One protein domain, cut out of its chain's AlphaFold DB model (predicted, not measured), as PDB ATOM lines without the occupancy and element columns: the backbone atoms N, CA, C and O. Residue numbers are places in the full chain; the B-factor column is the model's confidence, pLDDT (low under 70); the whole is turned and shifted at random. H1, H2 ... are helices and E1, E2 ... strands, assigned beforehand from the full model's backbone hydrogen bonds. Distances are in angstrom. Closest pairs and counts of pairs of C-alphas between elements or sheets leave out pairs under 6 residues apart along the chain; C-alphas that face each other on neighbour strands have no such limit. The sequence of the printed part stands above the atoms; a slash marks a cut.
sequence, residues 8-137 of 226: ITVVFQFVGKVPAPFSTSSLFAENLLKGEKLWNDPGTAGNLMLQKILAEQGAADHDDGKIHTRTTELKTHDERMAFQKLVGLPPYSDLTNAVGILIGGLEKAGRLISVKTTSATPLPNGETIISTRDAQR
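Overview. This is residues 8 to 137 of the 226 residues of an uncharacterized protein of Proteus vulgaris (UniProt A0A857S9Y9). A twisted wall of four antiparallel strands, in the order E2 E1 E3 E4, has H4 and H5 on one face as a second layer. Between E1 and E2 the chain passes through H1 and H2, which graze the sheet, and residues 36 to 50, with 45 to 50 of H3, stick out as a loose arm. The printed part has 130 residues with five named helices and four named strands, ordered E1 H1 H2 H3 E2 H4 H5 E3 E4, and is mixed, helices and strands. It is only just loose, close to compact, with a radius of gyration of the C-alphas of 16.9 A and spans of 53 by 36 by 24 A.

Arrangement. Start at E1, residues 8 to 15, antiparallel to E2, residues 67 to 74, with N 10 and O 72 2.8 A apart, and to E3, residues 112 to 122, with N 11 and O 116 2.8 A apart. E3 forms a hairpin with E4, residues 128 to 136, where N 117 and O 133 are 2.8 A apart. H1, residues 20 to 23, and H2, residues 29 to 35, only graze the sheet; H3, residues 45 to 57, is not on it. H4, residues 77 to 86, is on the sheet; its closest C-alphas to E2 are Arg 80 and Leu 74, 5.6 A. H5, residues 98 to 108, has a height over the sheet of 8.1 A and runs slantwise to the strands, at 39 degrees to E3 on the local plane. E2, H4 H5, E3 form a split strand-helix-strand unit, two strands running the same way with E1 between, its crossover right-handed. In H3 and H4 every O i to N i+4 pair is within hydrogen-bond range, in H2 2 of 3 and in H5 6 of 7; H1 is too short for one.

Along the chain. Find C-alpha 8 at (97.854, 111.726, 130.697), where E1 begins its 23.4 A. H3 covers 18.2 A, E2 22.7 A and E3 30.5 A; E4 covers 26.6 A to C-alpha 136 at (95.569, 121.299, 146.416).

Size, cuts and confidence. The C-alphas farthest apart, Ala 45 and Asn 125, are 55.5 A apart. The printed part has no cut, and its long link joins H4 to H5. Look for low confidence, pLDDT under 70, at residues 31 to 65.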
ATOM      1  N   ILE A   8      97.888 110.988 129.431       92.56
ATOM      2  CA  ILE A   8      97.854 111.726 130.697       92.56
ATOM      3  C   ILE A   8      96.869 112.879 130.560       92.56
ATOM      4  O   ILE A   8      97.089 113.799 129.780       92.56
ATOM      5  N   THR A   9      95.801 112.850 131.343       94.44
ATOM      6  CA  THR A   9      94.856 113.956 131.470       94.44
ATOM      7  C   THR A   9      95.242 114.796 132.678       94.44
ATOM      8  O   THR A   9      95.390 114.270 133.782       94.44
ATOM      9  N   VAL A  10      95.386 116.104 132.486       94.81
ATOM     10  CA  VAL A  10      95.632 117.055 133.571       94.81
ATOM     11  C   VAL A  10      94.478 118.040 133.651       94.81
ATOM     12  O   VAL A  10      94.083 118.634 132.648       94.81
ATOM     13  N   VAL A  11      93.955 118.219 134.859       95.31
ATOM     14  CA  VAL A  11      92.899 119.175 135.181       95.31
ATOM     15  C   VAL A  11      93.452 120.188 136.172       95.31
ATOM     16  O   VAL A  11      93.891 119.825 137.262       95.31
ATOM     17  N   PHE A  12      93.408 121.458 135.794       93.94
ATOM     18  CA  PHE A  12      93.680 122.589 136.668       93.94
ATOM     19  C   PHE A  12      92.384 123.237 137.120       93.94
ATOM     20  O   PHE A  12      91.452 123.383 136.325       93.94
ATOM     21  N   GLN A  13      92.371 123.719 138.357       92.94
ATOM     22  CA  GLN A  13      91.366 124.663 138.823       92.94
ATOM     23  C   GLN A  13      92.045 125.956 139.258       92.94
ATOM     24  O   GLN A  13      93.070 125.932 139.943       92.94
ATOM     25  N   PHE A  14      91.455 127.082 138.877       90.69
ATOM     26  CA  PHE A  14      91.891 128.423 139.246       90.69
ATOM     27  C   PHE A  14      90.761 129.146 139.965       90.69
ATOM     28  O   PHE A  14      89.599 128.973 139.600       90.69
ATOM     29  N   VAL A  15      91.103 129.989 140.935       87.19
ATOM     30  CA  VAL A  15      90.155 130.946 141.512       87.19
ATOM     31  C   VAL A  15      90.258 132.290 140.791       87.19
ATOM     32  O   VAL A  15      91.336 132.882 140.639       87.19
ATOM     33  N   GLY A  16      89.117 132.777 140.320       82.06
ATOM     34  CA  GLY A  16      89.034 133.963 139.488       82.06
ATOM     35  C   GLY A  16      89.663 133.768 138.112       82.06
ATOM     36  O   GLY A  16      89.775 132.659 137.582       82.06
ATOM     37  N   LYS A  17      90.097 134.876 137.512       82.56
ATOM     38  CA  LYS A  17      90.596 134.888 136.137       82.56
ATOM     39  C   LYS A  17      91.782 133.933 135.931       82.56
ATOM     40  O   LYS A  17      92.829 134.068 136.565       82.56
ATOM     41  N   VAL A  18      91.646 133.030 134.956       85.06
ATOM     42  CA  VAL A  18      92.729 132.141 134.507       85.06
ATOM     43  C   VAL A  18      93.861 132.982 133.892       85.06
ATOM     44  O   VAL A  18      93.596 133.754 132.966       85.06
ATOM     45  N   PRO A  19      95.120 132.848 134.353       84.25
ATOM     46  CA  PRO A  19      96.237 133.623 133.817       84.25
ATOM     47  C   PRO A  19      96.512 133.351 132.336       84.25
ATOM     48  O   PRO A  19      96.340 132.227 131.865       84.25
ATOM     49  N   ALA A  20      97.013 134.371 131.626       82.69
ATOM     50  CA  ALA A  20      97.214 134.348 130.173       82.69
ATOM     51  C   ALA A  20      97.909 133.078 129.636       82.69
ATOM     52  O   ALA A  20      97.367 132.481 128.707       82.69
ATOM     53  N   PRO A  21      99.018 132.585 130.233       84.75
ATOM     54  CA  PRO A  21      99.681 131.371 129.746       84.75
ATOM     55  C   PRO A  21      98.752 130.149 129.690       84.75
ATOM     56  O   PRO A  21      98.853 129.333 128.778       84.75
ATOM     57  N   PHE A  22      97.813 130.041 130.633       86.19
ATOM     58  CA  PHE A  22      96.852 128.942 130.717       86.19
ATOM     59  C   PHE A  22      95.562 129.241 129.947       86.19
ATOM     60  O   PHE A  22      94.937 128.342 129.388       86.19
ATOM     61  N   SER A  23      95.154 130.510 129.875       83.00
ATOM     62  CA  SER A  23      93.924 130.898 129.187       83.00
ATOM     63  C   SER A  23      94.060 130.946 127.666       83.00
ATOM     64  O   SER A  23      93.032 130.911 127.002       83.00
ATOM     65  N   THR A  24      95.272 131.043 127.111       81.69
ATOM     66  CA  THR A  24      95.492 131.124 125.652       81.69
ATOM     67  C   THR A  24      96.236 129.926 125.065       81.69
ATOM     68  O   THR A  24      96.383 129.848 123.849       81.69
ATOM     69  N   SER A  25      96.741 129.009 125.893       84.75
ATOM     70  CA  SER A  25      97.477 127.842 125.403       84.75
ATOM     71  C   SER A  25      96.561 126.888 124.637       84.75
ATOM     72  O   SER A  25      95.493 126.513 125.124       84.75
ATOM     73  N   SER A  26      97.011 126.449 123.462       84.88
ATOM     74  CA  SER A  26      96.321 125.460 122.628       84.88
ATOM     75  C   SER A  26      96.335 124.047 123.215       84.88
ATOM     76  O   SER A  26      95.678 123.169 122.674       84.88
ATOM     77  N   LEU A  27      97.065 123.813 124.311       87.06
ATOM     78  CA  LEU A  27      97.059 122.523 125.009       87.06
ATOM     79  C   LEU A  27      95.712 122.228 125.680       87.06
ATOM     80  O   LEU A  27      95.393 121.067 125.926       87.06
ATOM     81  N   PHE A  28      94.941 123.261 126.021       86.94
ATOM     82  CA  PHE A  28      93.699 123.098 126.769       86.94
ATOM     83  C   PHE A  28      92.505 122.920 125.837       86.94
ATOM     84  O   PHE A  28      92.294 123.716 124.917       86.94
ATOM     85  N   ALA A  29      91.688 121.906 126.121       76.00
ATOM     86  CA  ALA A  29      90.493 121.571 125.352       76.00
ATOM     87  C   ALA A  29      89.523 122.760 125.248       76.00
ATOM     88  O   ALA A  29      88.929 123.001 124.197       76.00
ATOM     89  N   GLU A  30      89.433 123.571 126.305       76.75
ATOM     90  CA  GLU A  30      88.582 124.760 126.351       76.75
ATOM     91  C   GLU A  30      89.009 125.852 125.350       76.75
ATOM     92  O   GLU A  30      88.197 126.700 124.975       76.75
ATOM     93  N   ASN A  31      90.265 125.826 124.892       66.88
ATOM     94  CA  ASN A  31      90.787 126.737 123.874       66.88
ATOM     95  C   ASN A  31      90.762 126.117 122.471       66.88
ATOM     96  O   ASN A  31      90.645 126.849 121.490       66.88
ATOM     97  N   LEU A  32      90.806 124.785 122.367       58.81
ATOM     98  CA  LEU A  32      90.633 124.069 121.100       58.81
ATOM     99  C   LEU A  32      89.214 124.252 120.546       58.81
ATOM    100  O   LEU A  32      89.059 124.556 119.367       58.81
ATOM    101  N   LEU A  33      88.192 124.233 121.410       53.12
ATOM    102  CA  LEU A  33      86.799 124.515 121.029       53.12
ATOM    103  C   LEU A  33      86.564 125.961 120.553       53.12
ATOM    104  O   LEU A  33      85.598 126.226 119.844       53.12
ATOM    105  N   LYS A  34      87.440 126.909 120.918       50.31
ATOM    106  CA  LYS A  34      87.405 128.278 120.370       50.31
ATOM    107  C   LYS A  34      88.066 128.376 118.992       50.31
ATOM    108  O   LYS A  34      87.741 129.293 118.241       50.31
ATOM    109  N   GLY A  35      88.995 127.472 118.676       44.53
ATOM    110  CA  GLY A  35      89.711 127.419 117.398       44.53
ATOM    111  C   GLY A  35      89.046 126.524 116.347       44.53
ATOM    112  O   GLY A  35      89.143 126.805 115.151       44.53
ATOM    113  N   GLU A  36      88.333 125.474 116.759       41.56
ATOM    114  CA  GLU A  36      87.587 124.604 115.851       41.56
ATOM    115  C   GLU A  36      86.236 125.224 115.473       41.56
ATOM    116  O   GLU A  36      85.240 125.098 116.178       41.56
ATOM    117  N   LYS A  37      86.233 125.911 114.321       46.16
ATOM    118  CA  LYS A  37      85.079 126.169 113.438       46.16
ATOM    119  C   LYS A  37      83.720 126.269 114.141       46.16
ATOM    120  O   LYS A  37      82.839 125.440 113.923       46.16
ATOM    121  N   LEU A  38      83.490 127.362 114.864       44.53
ATOM    122  CA  LEU A  38      82.121 127.704 115.239       44.53
ATOM    123  C   LEU A  38      81.306 128.336 114.109       44.53
ATOM    124  O   LEU A  38      80.115 128.432 114.312       44.53
ATOM    125  N   TRP A  39      81.868 128.649 112.927       42.50
ATOM    126  CA  TRP A  39      81.140 128.864 111.657       42.50
ATOM    127  C   TRP A  39      82.104 128.815 110.452       42.50
ATOM    128  O   TRP A  39      83.249 129.256 110.549       42.50
ATOM    129  N   ASN A  40      81.653 128.312 109.295       48.00
ATOM    130  CA  ASN A  40      82.286 128.630 108.006       48.00
ATOM    131  C   ASN A  40      81.930 130.095 107.683       48.00
ATOM    132  O   ASN A  40      80.907 130.333 107.047       48.00
ATOM    133  N   ASP A  41      82.692 131.074 108.179       52.78
ATOM    134  CA  ASP A  41      82.298 132.490 108.100       52.78
ATOM    135  C   ASP A  41      83.243 133.344 107.219       52.78
ATOM    136  O   ASP A  41      84.462 133.255 107.374       52.78
ATOM    137  N   PRO A  42      82.709 134.184 106.306       53.50
ATOM    138  CA  PRO A  42      83.472 134.995 105.347       53.50
ATOM    139  C   PRO A  42      84.218 136.226 105.912       53.50
ATOM    140  O   PRO A  42      84.718 137.031 105.127       53.50
ATOM    141  N   GLY A  43      84.329 136.410 107.233       55.53
ATOM    142  CA  GLY A  43      85.188 137.460 107.812       55.53
ATOM    143  C   GLY A  43      84.588 138.870 107.759       55.53
ATOM    144  O   GLY A  43      85.295 139.855 107.545       55.53
ATOM    145  N   THR A  44      83.273 138.990 107.945       63.72
ATOM    146  CA  THR A  44      82.602 140.300 107.975       63.72
ATOM    147  C   THR A  44      82.944 141.102 109.241       63.72
ATOM    148  O   THR A  44      83.143 140.548 110.324       63.72
ATOM    149  N   ALA A  45      82.979 142.437 109.128       63.38
ATOM    150  CA  ALA A  45      83.362 143.342 110.220       63.38
ATOM    151  C   ALA A  45      82.501 143.187 111.492       63.38
ATOM    152  O   ALA A  45      83.018 143.287 112.603       63.38
ATOM    153  N   GLY A  46      81.205 142.890 111.340       53.62
ATOM    154  CA  GLY A  46      80.305 142.633 112.470       53.62
ATOM    155  C   GLY A  46      80.644 141.352 113.236       53.62
ATOM    156  O   GLY A  46      80.524 141.316 114.459       53.62
ATOM    157  N   ASN A  47      81.142 140.323 112.547       59.06
ATOM    158  CA  ASN A  47      81.530 139.070 113.186       59.06
ATOM    159  C   ASN A  47      82.871 139.187 113.926       59.06
ATOM    160  O   ASN A  47      82.996 138.720 115.052       59.06
ATOM    161  N   LEU A  48      83.848 139.904 113.360       59.47
ATOM    162  CA  LEU A  48      85.085 140.235 114.081       59.47
ATOM    163  C   LEU A  48      84.794 140.987 115.388       59.47
ATOM    164  O   LEU A  48      85.441 140.750 116.407       59.47
ATOM    165  N   MET A  49      83.782 141.859 115.377       58.25
ATOM    166  CA  MET A  49      83.336 142.574 116.570       58.25
ATOM    167  C   MET A  49      82.655 141.644 117.584       58.25
ATOM    168  O   MET A  49      82.952 141.743 118.768       58.25
ATOM    169  N   LEU A  50      81.822 140.693 117.148       53.19
ATOM    170  CA  LEU A  50      81.225 139.669 118.019       53.19
ATOM    171  C   LEU A  50      82.263 138.707 118.611       53.19
ATOM    172  O   LEU A  50      82.200 138.410 119.799       53.19
ATOM    173  N   GLN A  51      83.249 138.265 117.827       56.06
ATOM    174  CA  GLN A  51      84.371 137.461 118.323       56.06
ATOM    175  C   GLN A  51      85.189 138.229 119.362       56.06
ATOM    176  O   GLN A  51      85.560 137.667 120.391       56.06
ATOM    177  N   LYS A  52      85.423 139.524 119.123       53.78
ATOM    178  CA  LYS A  52      86.093 140.405 120.079       53.78
ATOM    179  C   LYS A  52      85.270 140.571 121.360       53.78
ATOM    180  O   LYS A  52      85.817 140.386 122.438       53.78
ATOM    181  N   ILE A  53      83.958 140.786 121.248       53.78
ATOM    182  CA  ILE A  53      83.037 140.866 122.392       53.78
ATOM    183  C   ILE A  53      82.993 139.543 123.166       53.78
ATOM    184  O   ILE A  53      83.011 139.573 124.385       53.78
ATOM    185  N   LEU A  54      82.981 138.381 122.509       51.12
ATOM    186  CA  LEU A  54      82.986 137.070 123.176       51.12
ATOM    187  C   LEU A  54      84.340 136.751 123.831       51.12
ATOM    188  O   LEU A  54      84.392 136.151 124.908       51.12
ATOM    189  N   ALA A  55      85.448 137.171 123.214       52.06
ATOM    190  CA  ALA A  55      86.778 137.097 123.812       52.06
ATOM    191  C   ALA A  55      86.906 138.027 125.034       52.06
ATOM    192  O   ALA A  55      87.512 137.642 126.034       52.06
ATOM    193  N   GLU A  56      86.286 139.208 124.976       47.03
ATOM    194  CA  GLU A  56      86.229 140.196 126.057       47.03
ATOM    195  C   GLU A  56      85.203 139.823 127.147       47.03
ATOM    196  O   GLU A  56      85.465 140.058 128.319       47.03
ATOM    197  N   GLN A  57      84.097 139.142 126.830       43.75
ATOM    198  CA  GLN A  57      83.141 138.591 127.809       43.75
ATOM    199  C   GLN A  57      83.737 137.430 128.615       43.75
ATOM    200  O   GLN A  57      83.308 137.162 129.735       43.75
ATOM    201  N   GLY A  58      84.757 136.757 128.070       41.03
ATOM    202  CA  GLY A  58      85.604 135.817 128.804       41.03
ATOM    203  C   GLY A  58      86.678 136.489 129.666       41.03
ATOM    204  O   GLY A  58      87.381 135.788 130.401       41.03
ATOM    205  N   ALA A  59      86.827 137.819 129.609       42.16
ATOM    206  CA  ALA A  59      87.630 138.571 130.564       42.16
ATOM    207  C   ALA A  59      86.830 138.707 131.864       42.16
ATOM    208  O   ALA A  59      86.335 139.776 132.206       42.16
ATOM    209  N   ALA A  60      86.696 137.581 132.569       43.75
ATOM    210  CA  ALA A  60      86.227 137.560 133.941       43.75
ATOM    211  C   ALA A  60      86.968 138.633 134.745       43.75
ATOM    212  O   ALA A  60      88.179 138.839 134.563       43.75
ATOM    213  N   ASP A  61      86.216 139.311 135.607       48.59
ATOM    214  CA  ASP A  61      86.771 140.238 136.574       48.59
ATOM    215  C   ASP A  61      87.882 139.530 137.358       48.59
ATOM    216  O   ASP A  61      87.827 138.312 137.574       48.59
ATOM    217  N   HIS A  62      88.926 140.268 137.738       50.28
ATOM    218  CA  HIS A  62      90.106 139.652 138.346       50.28
ATOM    219  C   HIS A  62      89.705 138.832 139.587       50.28
ATOM    220  O   HIS A  62      90.253 137.757 139.779       50.28
ATOM    221  N   ASP A  63      88.672 139.243 140.329       56.91
ATOM    222  CA  ASP A  63      88.127 138.551 141.505       56.91
ATOM    223  C   ASP A  63      86.638 138.200 141.370       56.91
ATOM    224  O   ASP A  63      85.853 138.439 142.283       56.91
ATOM    225  N   ASP A  64      86.217 137.581 140.260       61.44
ATOM    226  CA  ASP A  64      84.834 137.074 140.166       61.44
ATOM    227  C   ASP A  64      84.500 135.982 141.213       61.44
ATOM    228  O   ASP A  64      83.341 135.586 141.337       61.44
ATOM    229  N   GLY A  65      85.506 135.496 141.957       66.69
ATOM    230  CA  GLY A  65      85.389 134.477 143.002       66.69
ATOM    231  C   GLY A  65      85.014 133.092 142.471       66.69
ATOM    232  O   GLY A  65      84.833 132.161 143.253       66.69
ATOM    233  N   LYS A  66      84.892 132.932 141.147       81.62
ATOM    234  CA  LYS A  66      84.464 131.684 140.521       81.62
ATOM    235  C   LYS A  66      85.648 130.759 140.314       81.62
ATOM    236  O   LYS A  66      86.783 131.186 140.110       81.62
ATOM    237  N   ILE A  67      85.352 129.466 140.317       85.62
ATOM    238  CA  ILE A  67      86.331 128.434 140.001       85.62
ATOM    239  C   ILE A  67      86.293 128.178 138.499       85.62
ATOM    240  O   ILE A  67      85.259 127.808 137.943       85.62
ATOM    241  N   HIS A  68      87.438 128.356 137.848       88.44
ATOM    242  CA  HIS A  68      87.614 128.107 136.424       88.44
ATOM    243  C   HIS A  68      88.468 126.861 136.214       88.44
ATOM    244  O   HIS A  68      89.572 126.757 136.748       88.44
ATOM    245  N   THR A  69      87.971 125.932 135.402       90.31
ATOM    246  CA  THR A  69      88.651 124.663 135.108       90.31
ATOM    247  C   THR A  69      89.362 124.719 133.755       90.31
ATOM    248  O   THR A  69      88.856 125.314 132.796       90.31
ATOM    249  N   ARG A  70      90.547 124.107 133.675       91.31
ATOM    250  CA  ARG A  70      91.277 123.875 132.421       91.31
ATOM    251  C   ARG A  70      91.717 122.428 132.320       91.31
ATOM    252  O   ARG A  70      92.356 121.923 133.238       91.31
ATOM    253  N   THR A  71      91.417 121.798 131.193       92.31
ATOM    254  CA  THR A  71      91.650 120.371 130.967       92.31
ATOM    255  C   THR A  71      92.529 120.177 129.745       92.31
ATOM    256  O   THR A  71      92.277 120.748 128.686       92.31
ATOM    257  N   THR A  72      93.569 119.365 129.879       93.00
ATOM    258  CA  THR A  72      94.450 118.993 128.771       93.00
ATOM    259  C   THR A  72      94.674 117.489 128.760       93.00
ATOM    260  O   THR A  72      94.776 116.862 129.815       93.00
ATOM    261  N   GLU A  73      94.736 116.909 127.567       92.75
ATOM    262  CA  GLU A  73      95.135 115.524 127.351       92.75
ATOM    263  C   GLU A  73      96.481 115.522 126.637       92.75
ATOM    264  O   GLU A  73      96.613 116.045 125.535       92.75
ATOM    265  N   LEU A  74      97.482 114.928 127.271       92.06
ATOM    266  CA  LEU A  74      98.844 114.860 126.770       92.06
ATOM    267  C   LEU A  74      99.051 113.472 126.171       92.06
ATOM    268  O   LEU A  74      99.259 112.491 126.895       92.06
ATOM    269  N   LYS A  75      98.954 113.388 124.844       89.31
ATOM    270  CA  LYS A  75      99.061 112.130 124.095       89.31
ATOM    271  C   LYS A  75     100.473 111.991 123.550       89.31
ATOM    272  O   LYS A  75     101.161 111.019 123.853       89.31
ATOM    273  N   THR A  76     100.929 113.024 122.855       88.25
ATOM    274  CA  THR A  76     102.204 113.069 122.138       88.25
ATOM    275  C   THR A  76     103.360 113.545 123.016       88.25
ATOM    276  O   THR A  76     103.177 114.153 124.074       88.25
ATOM    277  N   HIS A  77     104.590 113.289 122.567       88.00
ATOM    278  CA  HIS A  77     105.791 113.805 123.224       88.00
ATOM    279  C   HIS A  77     105.840 115.343 123.229       88.00
ATOM    280  O   HIS A  77     106.146 115.941 124.262       88.00
ATOM    281  N   ASP A  78     105.484 115.981 122.113       88.50
ATOM    282  CA  ASP A  78     105.535 117.439 121.967       88.50
ATOM    283  C   ASP A  78     104.537 118.143 122.896       88.50
ATOM    284  O   ASP A  78     104.888 119.141 123.528       88.50
ATOM    285  N   GLU A  79     103.330 117.592 123.066       91.50
ATOM    286  CA  GLU A  79     102.346 118.090 124.039       91.50
ATOM    287  C   GLU A  79     102.882 118.012 125.471       91.50
ATOM    288  O   GLU A  79     102.759 118.973 126.230       91.50
ATOM    289  N   ARG A  80     103.534 116.897 125.839       92.31
ATOM    290  CA  ARG A  80     104.138 116.728 127.172       92.31
ATOM    291  C   ARG A  80     105.252 117.744 127.417       92.31
ATOM    292  O   ARG A  80     105.299 118.344 128.487       92.31
ATOM    293  N   MET A  81     106.117 117.972 126.431       92.44
ATOM    294  CA  MET A  81     107.204 118.952 126.525       92.44
ATOM    295  C   MET A  81     106.677 120.392 126.592       92.44
ATOM    296  O   MET A  81     107.146 121.197 127.403       92.44
ATOM    297  N   ALA A  82     105.670 120.722 125.779       91.75
ATOM    298  CA  ALA A  82     105.009 122.023 125.811       91.75
ATOM    299  C   ALA A  82     104.315 122.267 127.160       91.75
ATOM    300  O   ALA A  82     104.432 123.360 127.722       91.75
ATOM    301  N   PHE A  83     103.661 121.242 127.712       94.06
ATOM    302  CA  PHE A  83     103.060 121.288 129.039       94.06
ATOM    303  C   PHE A  83     104.111 121.523 130.127       94.06
ATOM    304  O   PHE A  83     103.954 122.441 130.926       94.06
ATOM    305  N   GLN A  84     105.214 120.765 130.129       93.25
ATOM    306  CA  GLN A  84     106.307 120.941 131.097       93.25
ATOM    307  C   GLN A  84     106.832 122.376 131.093       93.25
ATOM    308  O   GLN A  84     106.945 122.996 132.148       93.25
ATOM    309  N   LYS A  85     107.054 122.947 129.906       92.62
ATOM    310  CA  LYS A  85     107.462 124.347 129.766       92.62
ATOM    311  C   LYS A  85     106.415 125.321 130.317       92.62
ATOM    312  O   LYS A  85     106.787 126.286 130.982       92.62
ATOM    313  N   LEU A  86     105.129 125.078 130.047       91.88
ATOM    314  CA  LEU A  86     104.028 125.918 130.522       91.88
ATOM    315  C   LEU A  86     103.984 125.988 132.055       91.88
ATOM    316  O   LEU A  86     103.814 127.074 132.602       91.88
ATOM    317  N   VAL A  87     104.162 124.851 132.731       92.19
ATOM    318  CA  VAL A  87     104.141 124.763 134.201       92.19
ATOM    319  C   VAL A  87     105.520 124.926 134.846       92.19
ATOM    320  O   VAL A  87     105.653 124.744 136.045       92.19
ATOM    321  N   GLY A  88     106.563 125.250 134.076       89.62
ATOM    322  CA  GLY A  88     107.916 125.450 134.607       89.62
ATOM    323  C   GLY A  88     108.610 124.184 135.124       89.62
ATOM    324  O   GLY A  88     109.549 124.291 135.906       89.62
ATOM    325  N   LEU A  89     108.180 122.995 134.697       91.81
ATOM    326  CA  LEU A  89     108.820 121.736 135.067       91.81
ATOM    327  C   LEU A  89     110.042 121.431 134.183       91.81
ATOM    328  O   LEU A  89     110.029 121.742 132.987       91.81
ATOM    329  N   PRO A  90     111.078 120.761 134.726       89.94
ATOM    330  CA  PRO A  90     112.183 120.243 133.929       89.94
ATOM    331  C   PRO A  90     111.710 119.300 132.807       89.94
ATOM    332  O   PRO A  90     110.719 118.578 132.991       89.94
ATOM    333  N   PRO A  91     112.437 119.234 131.676       87.25
ATOM    334  CA  PRO A  91     112.204 118.233 130.639       87.25
ATOM    335  C   PRO A  91     112.119 116.817 131.214       87.25
ATOM    336  O   PRO A  91     112.912 116.453 132.082       87.25
ATOM    337  N   TYR A  92     111.185 116.012 130.705       84.69
ATOM    338  CA  TYR A  92     111.001 114.602 131.093       84.69
ATOM    339  C   TYR A  92     110.582 114.366 132.559       84.69
ATOM    340  O   TYR A  92     110.646 113.236 133.037       84.69
ATOM    341  N   SER A  93     110.104 115.400 133.260       88.31
ATOM    342  CA  SER A  93     109.480 115.255 134.584       88.31
ATOM    343  C   SER A  93     108.275 114.307 134.567       88.31
ATOM    344  O   SER A  93     107.540 114.245 133.578       88.31
ATOM    345  N   ASP A  94     108.032 113.627 135.692       89.75
ATOM    346  CA  ASP A  94     106.851 112.781 135.891       89.75
ATOM    347  C   ASP A  94     105.565 113.624 135.905       89.75
ATOM    348  O   ASP A  94     105.256 114.317 136.875       89.75
ATOM    349  N   LEU A  95     104.791 113.532 134.823       91.31
ATOM    350  CA  LEU A  95     103.526 114.251 134.653       91.31
ATOM    351  C   LEU A  95     102.342 113.607 135.389       91.31
ATOM    352  O   LEU A  95     101.225 114.113 135.320       91.31
ATOM    353  N   THR A  96     102.578 112.512 136.113       91.00
ATOM    354  CA  THR A  96     101.615 111.940 137.064       91.00
ATOM    355  C   THR A  96     101.813 112.480 138.482       91.00
ATOM    356  O   THR A  96     101.042 112.152 139.384       91.00
ATOM    357  N   ASN A  97     102.845 113.297 138.725       92.44
ATOM    358  CA  ASN A  97     103.083 113.935 140.014       92.44
ATOM    359  C   ASN A  97     102.308 115.261 140.117       92.44
ATOM    360  O   ASN A  97     102.838 116.335 139.822       92.44
ATOM    361  N   ALA A  98     101.051 115.182 140.569       93.75
ATOM    362  CA  ALA A  98     100.183 116.347 140.753       93.75
ATOM    363  C   ALA A  98     100.795 117.426 141.669       93.75
ATOM    364  O   ALA A  98     100.618 118.613 141.402       93.75
ATOM    365  N   VAL A  99     101.560 117.040 142.700       90.81
ATOM    366  CA  VAL A  99     102.215 117.983 143.627       90.81
ATOM    367  C   VAL A  99     103.306 118.783 142.917       90.81
ATOM    368  O   VAL A  99     103.325 120.008 143.007       90.81
ATOM    369  N   GLY A 100     104.180 118.113 142.162       91.00
ATOM    370  CA  GLY A 100     105.226 118.791 141.390       91.00
ATOM    371  C   GLY A 100     104.644 119.765 140.363       91.00
ATOM    372  O   GLY A 100     105.106 120.899 140.246       91.00
ATOM    373  N   ILE A 101     103.575 119.350 139.674       94.25
ATOM    374  CA  ILE A 101     102.854 120.205 138.724       94.25
ATOM    375  C   ILE A 101     102.202 121.397 139.431       94.25
ATOM    376  O   ILE A 101     102.260 122.506 138.903       94.25
ATOM    377  N   LEU A 102     101.600 121.198 140.608       91.75
ATOM    378  CA  LEU A 102     101.010 122.285 141.389       91.75
ATOM    379  C   LEU A 102     102.073 123.318 141.773       91.75
ATOM    380  O   LEU A 102     101.851 124.503 141.554       91.75
ATOM    381  N   ILE A 103     103.232 122.885 142.279       87.38
ATOM    382  CA  ILE A 103     104.327 123.785 142.677       87.38
ATOM    383  C   ILE A 103     104.809 124.621 141.486       87.38
ATOM    384  O   ILE A 103     104.807 125.849 141.562       87.38
ATOM    385  N   GLY A 104     105.151 123.980 140.363       87.12
ATOM    386  CA  GLY A 104     105.584 124.707 139.164       87.12
ATOM    387  C   GLY A 104     104.482 125.611 138.593       87.12
ATOM    388  O   GLY A 104     104.723 126.755 138.203       87.12
ATOM    389  N   GLY A 105     103.236 125.134 138.614       87.25
ATOM    390  CA  GLY A 105     102.066 125.897 138.193       87.25
ATOM    391  C   GLY A 105     101.833 127.149 139.040       87.25
ATOM    392  O   GLY A 105     101.529 128.200 138.477       87.25
ATOM    393  N   LEU A 106     102.033 127.078 140.360       86.25
ATOM    394  CA  LEU A 106     101.875 128.213 141.276       86.25
ATOM    395  C   LEU A 106     102.870 129.342 140.991       86.25
ATOM    396  O   LEU A 106     102.488 130.510 141.073       86.25
ATOM    397  N   GLU A 107     104.101 129.025 140.577       83.38
ATOM    398  CA  GLU A 107     105.077 130.043 140.158       83.38
ATOM    399  C   GLU A 107     104.620 130.826 138.919       83.38
ATOM    400  O   GLU A 107     104.990 131.986 138.728       83.38
ATOM    401  N   LYS A 108     103.825 130.194 138.047       82.50
ATOM    402  CA  LYS A 108     103.302 130.807 136.814       82.50
ATOM    403  C   LYS A 108     101.908 131.399 136.993       82.50
ATOM    404  O   LYS A 108     101.498 132.260 136.215       82.50
ATOM    405  N   ALA A 109     101.177 130.923 137.992       85.44
ATOM    406  CA  ALA A 109      99.792 131.253 138.251       85.44
ATOM    407  C   ALA A 109      99.488 131.152 139.752       85.44
ATOM    408  O   ALA A 109      98.976 130.141 140.225       85.44
ATOM    409  N   GLY A 110      99.689 132.243 140.497       83.19
ATOM    410  CA  GLY A 110      99.388 132.290 141.940       83.19
ATOM    411  C   GLY A 110      97.909 132.071 142.310       83.19
ATOM    412  O   GLY A 110      97.584 131.909 143.481       83.19
ATOM    413  N   ARG A 111      97.019 132.056 141.310       86.19
ATOM    414  CA  ARG A 111      95.576 131.779 141.413       86.19
ATOM    415  C   ARG A 111      95.214 130.310 141.191       86.19
ATOM    416  O   ARG A 111      94.036 129.965 141.206       86.19
ATOM    417  N   LEU A 112      96.198 129.459 140.914       88.94
ATOM    418  CA  LEU A 112      95.997 128.023 140.789       88.94
ATOM    419  C   LEU A 112      95.636 127.442 142.162       88.94
ATOM    420  O   LEU A 112      96.350 127.680 143.131       88.94
ATOM    421  N   ILE A 113      94.538 126.693 142.251       91.31
ATOM    422  CA  ILE A 113      94.045 126.143 143.525       91.31
ATOM    423  C   ILE A 113      94.212 124.629 143.618       91.31
ATOM    424  O   ILE A 113      94.427 124.105 144.709       91.31
ATOM    425  N   SER A 114      94.152 123.912 142.495       93.44
ATOM    426  CA  SER A 114      94.322 122.461 142.488       93.44
ATOM    427  C   SER A 114      94.805 121.928 141.143       93.44
ATOM    428  O   SER A 114      94.602 122.536 140.086       93.44
ATOM    429  N   VAL A 115      95.444 120.762 141.209       95.62
ATOM    430  CA  VAL A 115      95.857 119.956 140.063       95.62
ATOM    431  C   VAL A 115      95.361 118.540 140.277       95.62
ATOM    432  O   VAL A 115      95.576 117.955 141.335       95.62
ATOM    433  N   LYS A 116      94.757 117.959 139.246       96.81
ATOM    434  CA  LYS A 116      94.449 116.535 139.185       96.81
ATOM    435  C   LYS A 116      95.084 115.941 137.938       96.81
ATOM    436  O   LYS A 116      94.891 116.452 136.840       96.81
ATOM    437  N   THR A 117      95.822 114.856 138.108       95.62
ATOM    438  CA  THR A 117      96.443 114.100 137.019       95.62
ATOM    439  C   THR A 117      95.836 112.713 136.957       95.62
ATOM    440  O   THR A 117      95.833 111.997 137.961       95.62
ATOM    441  N   THR A 118      95.374 112.307 135.783       95.25
ATOM    442  CA  THR A 118      94.879 110.959 135.517       95.25
ATOM    443  C   THR A 118      95.717 110.336 134.406       95.25
ATOM    444  O   THR A 118      95.815 110.892 133.320       95.25
ATOM    445  N   SER A 119      96.330 109.185 134.671       93.00
ATOM    446  CA  SER A 119      97.065 108.395 133.680       93.00
ATOM    447  C   SER A 119      96.234 107.185 133.283       93.00
ATOM    448  O   SER A 119      95.817 106.424 134.157       93.00
ATOM    449  N   ALA A 120      96.043 106.988 131.982       90.06
ATOM    450  CA  ALA A 120      95.451 105.792 131.404       90.06
ATOM    451  C   ALA A 120      96.539 105.005 130.661       90.06
ATOM    452  O   ALA A 120      97.067 105.459 129.642       90.06
ATOM    453  N   THR A 121      96.885 103.833 131.190       86.81
ATOM    454  CA  THR A 121      97.908 102.951 130.617       86.81
ATOM    455  C   THR A 121      97.241 101.678 130.104       86.81
ATOM    456  O   THR A 121      96.784 100.869 130.919       86.81
ATOM    457  N   PRO A 122      97.161 101.480 128.780       85.19
ATOM    458  CA  PRO A 122      96.613 100.255 128.217       85.19
ATOM    459  C   PRO A 122      97.583  99.084 128.428       85.19
ATOM    460  O   PRO A 122      98.803  99.227 128.323       85.19
ATOM    461  N   LEU A 123      97.027  97.922 128.747       85.62
ATOM    462  CA  LEU A 123      97.738  96.672 128.968       85.62
ATOM    463  C   LEU A 123      97.691  95.787 127.708       85.62
ATOM    464  O   LEU A 123      96.755  95.885 126.911       85.62
ATOM    465  N   PRO A 124      98.650  94.855 127.533       83.44
ATOM    466  CA  PRO A 124      98.665  93.934 126.390       83.44
ATOM    467  C   PRO A 124      97.440  93.011 126.291       83.44
ATOM    468  O   PRO A 124      97.164  92.476 125.224       83.44
ATOM    469  N   ASN A 125      96.715  92.809 127.395       87.50
ATOM    470  CA  ASN A 125      95.483  92.015 127.451       87.50
ATOM    471  C   ASN A 125      94.228  92.805 127.020       87.50
ATOM    472  O   ASN A 125      93.131  92.253 127.051       87.50
ATOM    473  N   GLY A 126      94.378  94.077 126.627       80.75
ATOM    474  CA  GLY A 126      93.278  94.962 126.236       80.75
ATOM    475  C   GLY A 126      92.620  95.720 127.394       80.75
ATOM    476  O   GLY A 126      91.770  96.573 127.148       80.75
ATOM    477  N   GLU A 127      93.011  95.463 128.645       87.06
ATOM    478  CA  GLU A 127      92.549  96.233 129.803       87.06
ATOM    479  C   GLU A 127      93.282  97.581 129.898       87.06
ATOM    480  O   GLU A 127      94.311  97.799 129.266       87.06
ATOM    481  N   THR A 128      92.763  98.523 130.689       87.69
ATOM    482  CA  THR A 128      93.403  99.829 130.912       87.69
ATOM    483  C   THR A 128      93.511 100.110 132.400       87.69
ATOM    484  O   THR A 128      92.509 100.114 133.113       87.69
ATOM    485  N   ILE A 129      94.728 100.385 132.868       87.81
ATOM    486  CA  ILE A 129      94.964 100.855 134.234       87.81
ATOM    487  C   ILE A 129      94.745 102.363 134.257       87.81
ATOM    488  O   ILE A 129      95.432 103.105 133.553       87.81
ATOM    489  N   ILE A 130      93.821 102.811 135.104       91.19
ATOM    490  CA  ILE A 130      93.582 104.228 135.372       91.19
ATOM    491  C   ILE A 130      94.140 104.551 136.755       91.19
ATOM    492  O   ILE A 130      93.723 103.972 137.755       91.19
ATOM    493  N   SER A 131      95.072 105.496 136.818       92.12
ATOM    494  CA  SER A 131      95.607 106.030 138.071       92.12
ATOM    495  C   SER A 131      95.304 107.515 138.155       92.12
ATOM    496  O   SER A 131      95.500 108.235 137.181       92.12
ATOM    497  N   THR A 132      94.815 107.975 139.302       94.94
ATOM    498  CA  THR A 132      94.500 109.385 139.546       94.94
ATOM    499  C   THR A 132      95.265 109.872 140.766       94.94
ATOM    500  O   THR A 132      95.296 109.182 141.781       94.94
ATOM    501  N   ARG A 133      95.865 111.058 140.657       94.62
ATOM    502  CA  ARG A 133      96.494 111.783 141.765       94.62
ATOM    503  C   ARG A 133      96.011 113.225 141.774       94.62
ATOM    504  O   ARG A 133      95.802 113.804 140.708       94.62
ATOM    505  N   ASP A 134      95.864 113.798 142.956       94.44
ATOM    506  CA  ASP A 134      95.423 115.172 143.160       94.44
ATOM    507  C   ASP A 134      96.345 115.923 144.126       94.44
ATOM    508  O   ASP A 134      97.040 115.333 144.952       94.44
ATOM    509  N   ALA A 135      96.395 117.240 143.958       92.00
ATOM    510  CA  ALA A 135      97.113 118.161 144.822       92.00
ATOM    511  C   ALA A 135      96.325 119.470 144.930       92.00
ATOM    512  O   ALA A 135      95.769 119.955 143.941       92.00
ATOM    513  N   GLN A 136      96.294 120.061 146.125       92.06
ATOM    514  CA  GLN A 136      95.569 121.299 146.416       92.06
ATOM    515  C   GLN A 136      96.486 122.319 147.094       92.06
ATOM    516  O   GLN A 136      97.338 121.961 147.906       92.06
ATOM    517  N   ARG A 137      96.278 123.602 146.793       86.81
ATOM    518  CA  ARG A 137      96.978 124.735 147.409       86.81
ATOM    519  C   ARG A 137      96.381 125.032 148.787       86.81
ATOM    520  O   ARG A 137      95.666 126.015 148.945       86.81
TER     521      ARG A 137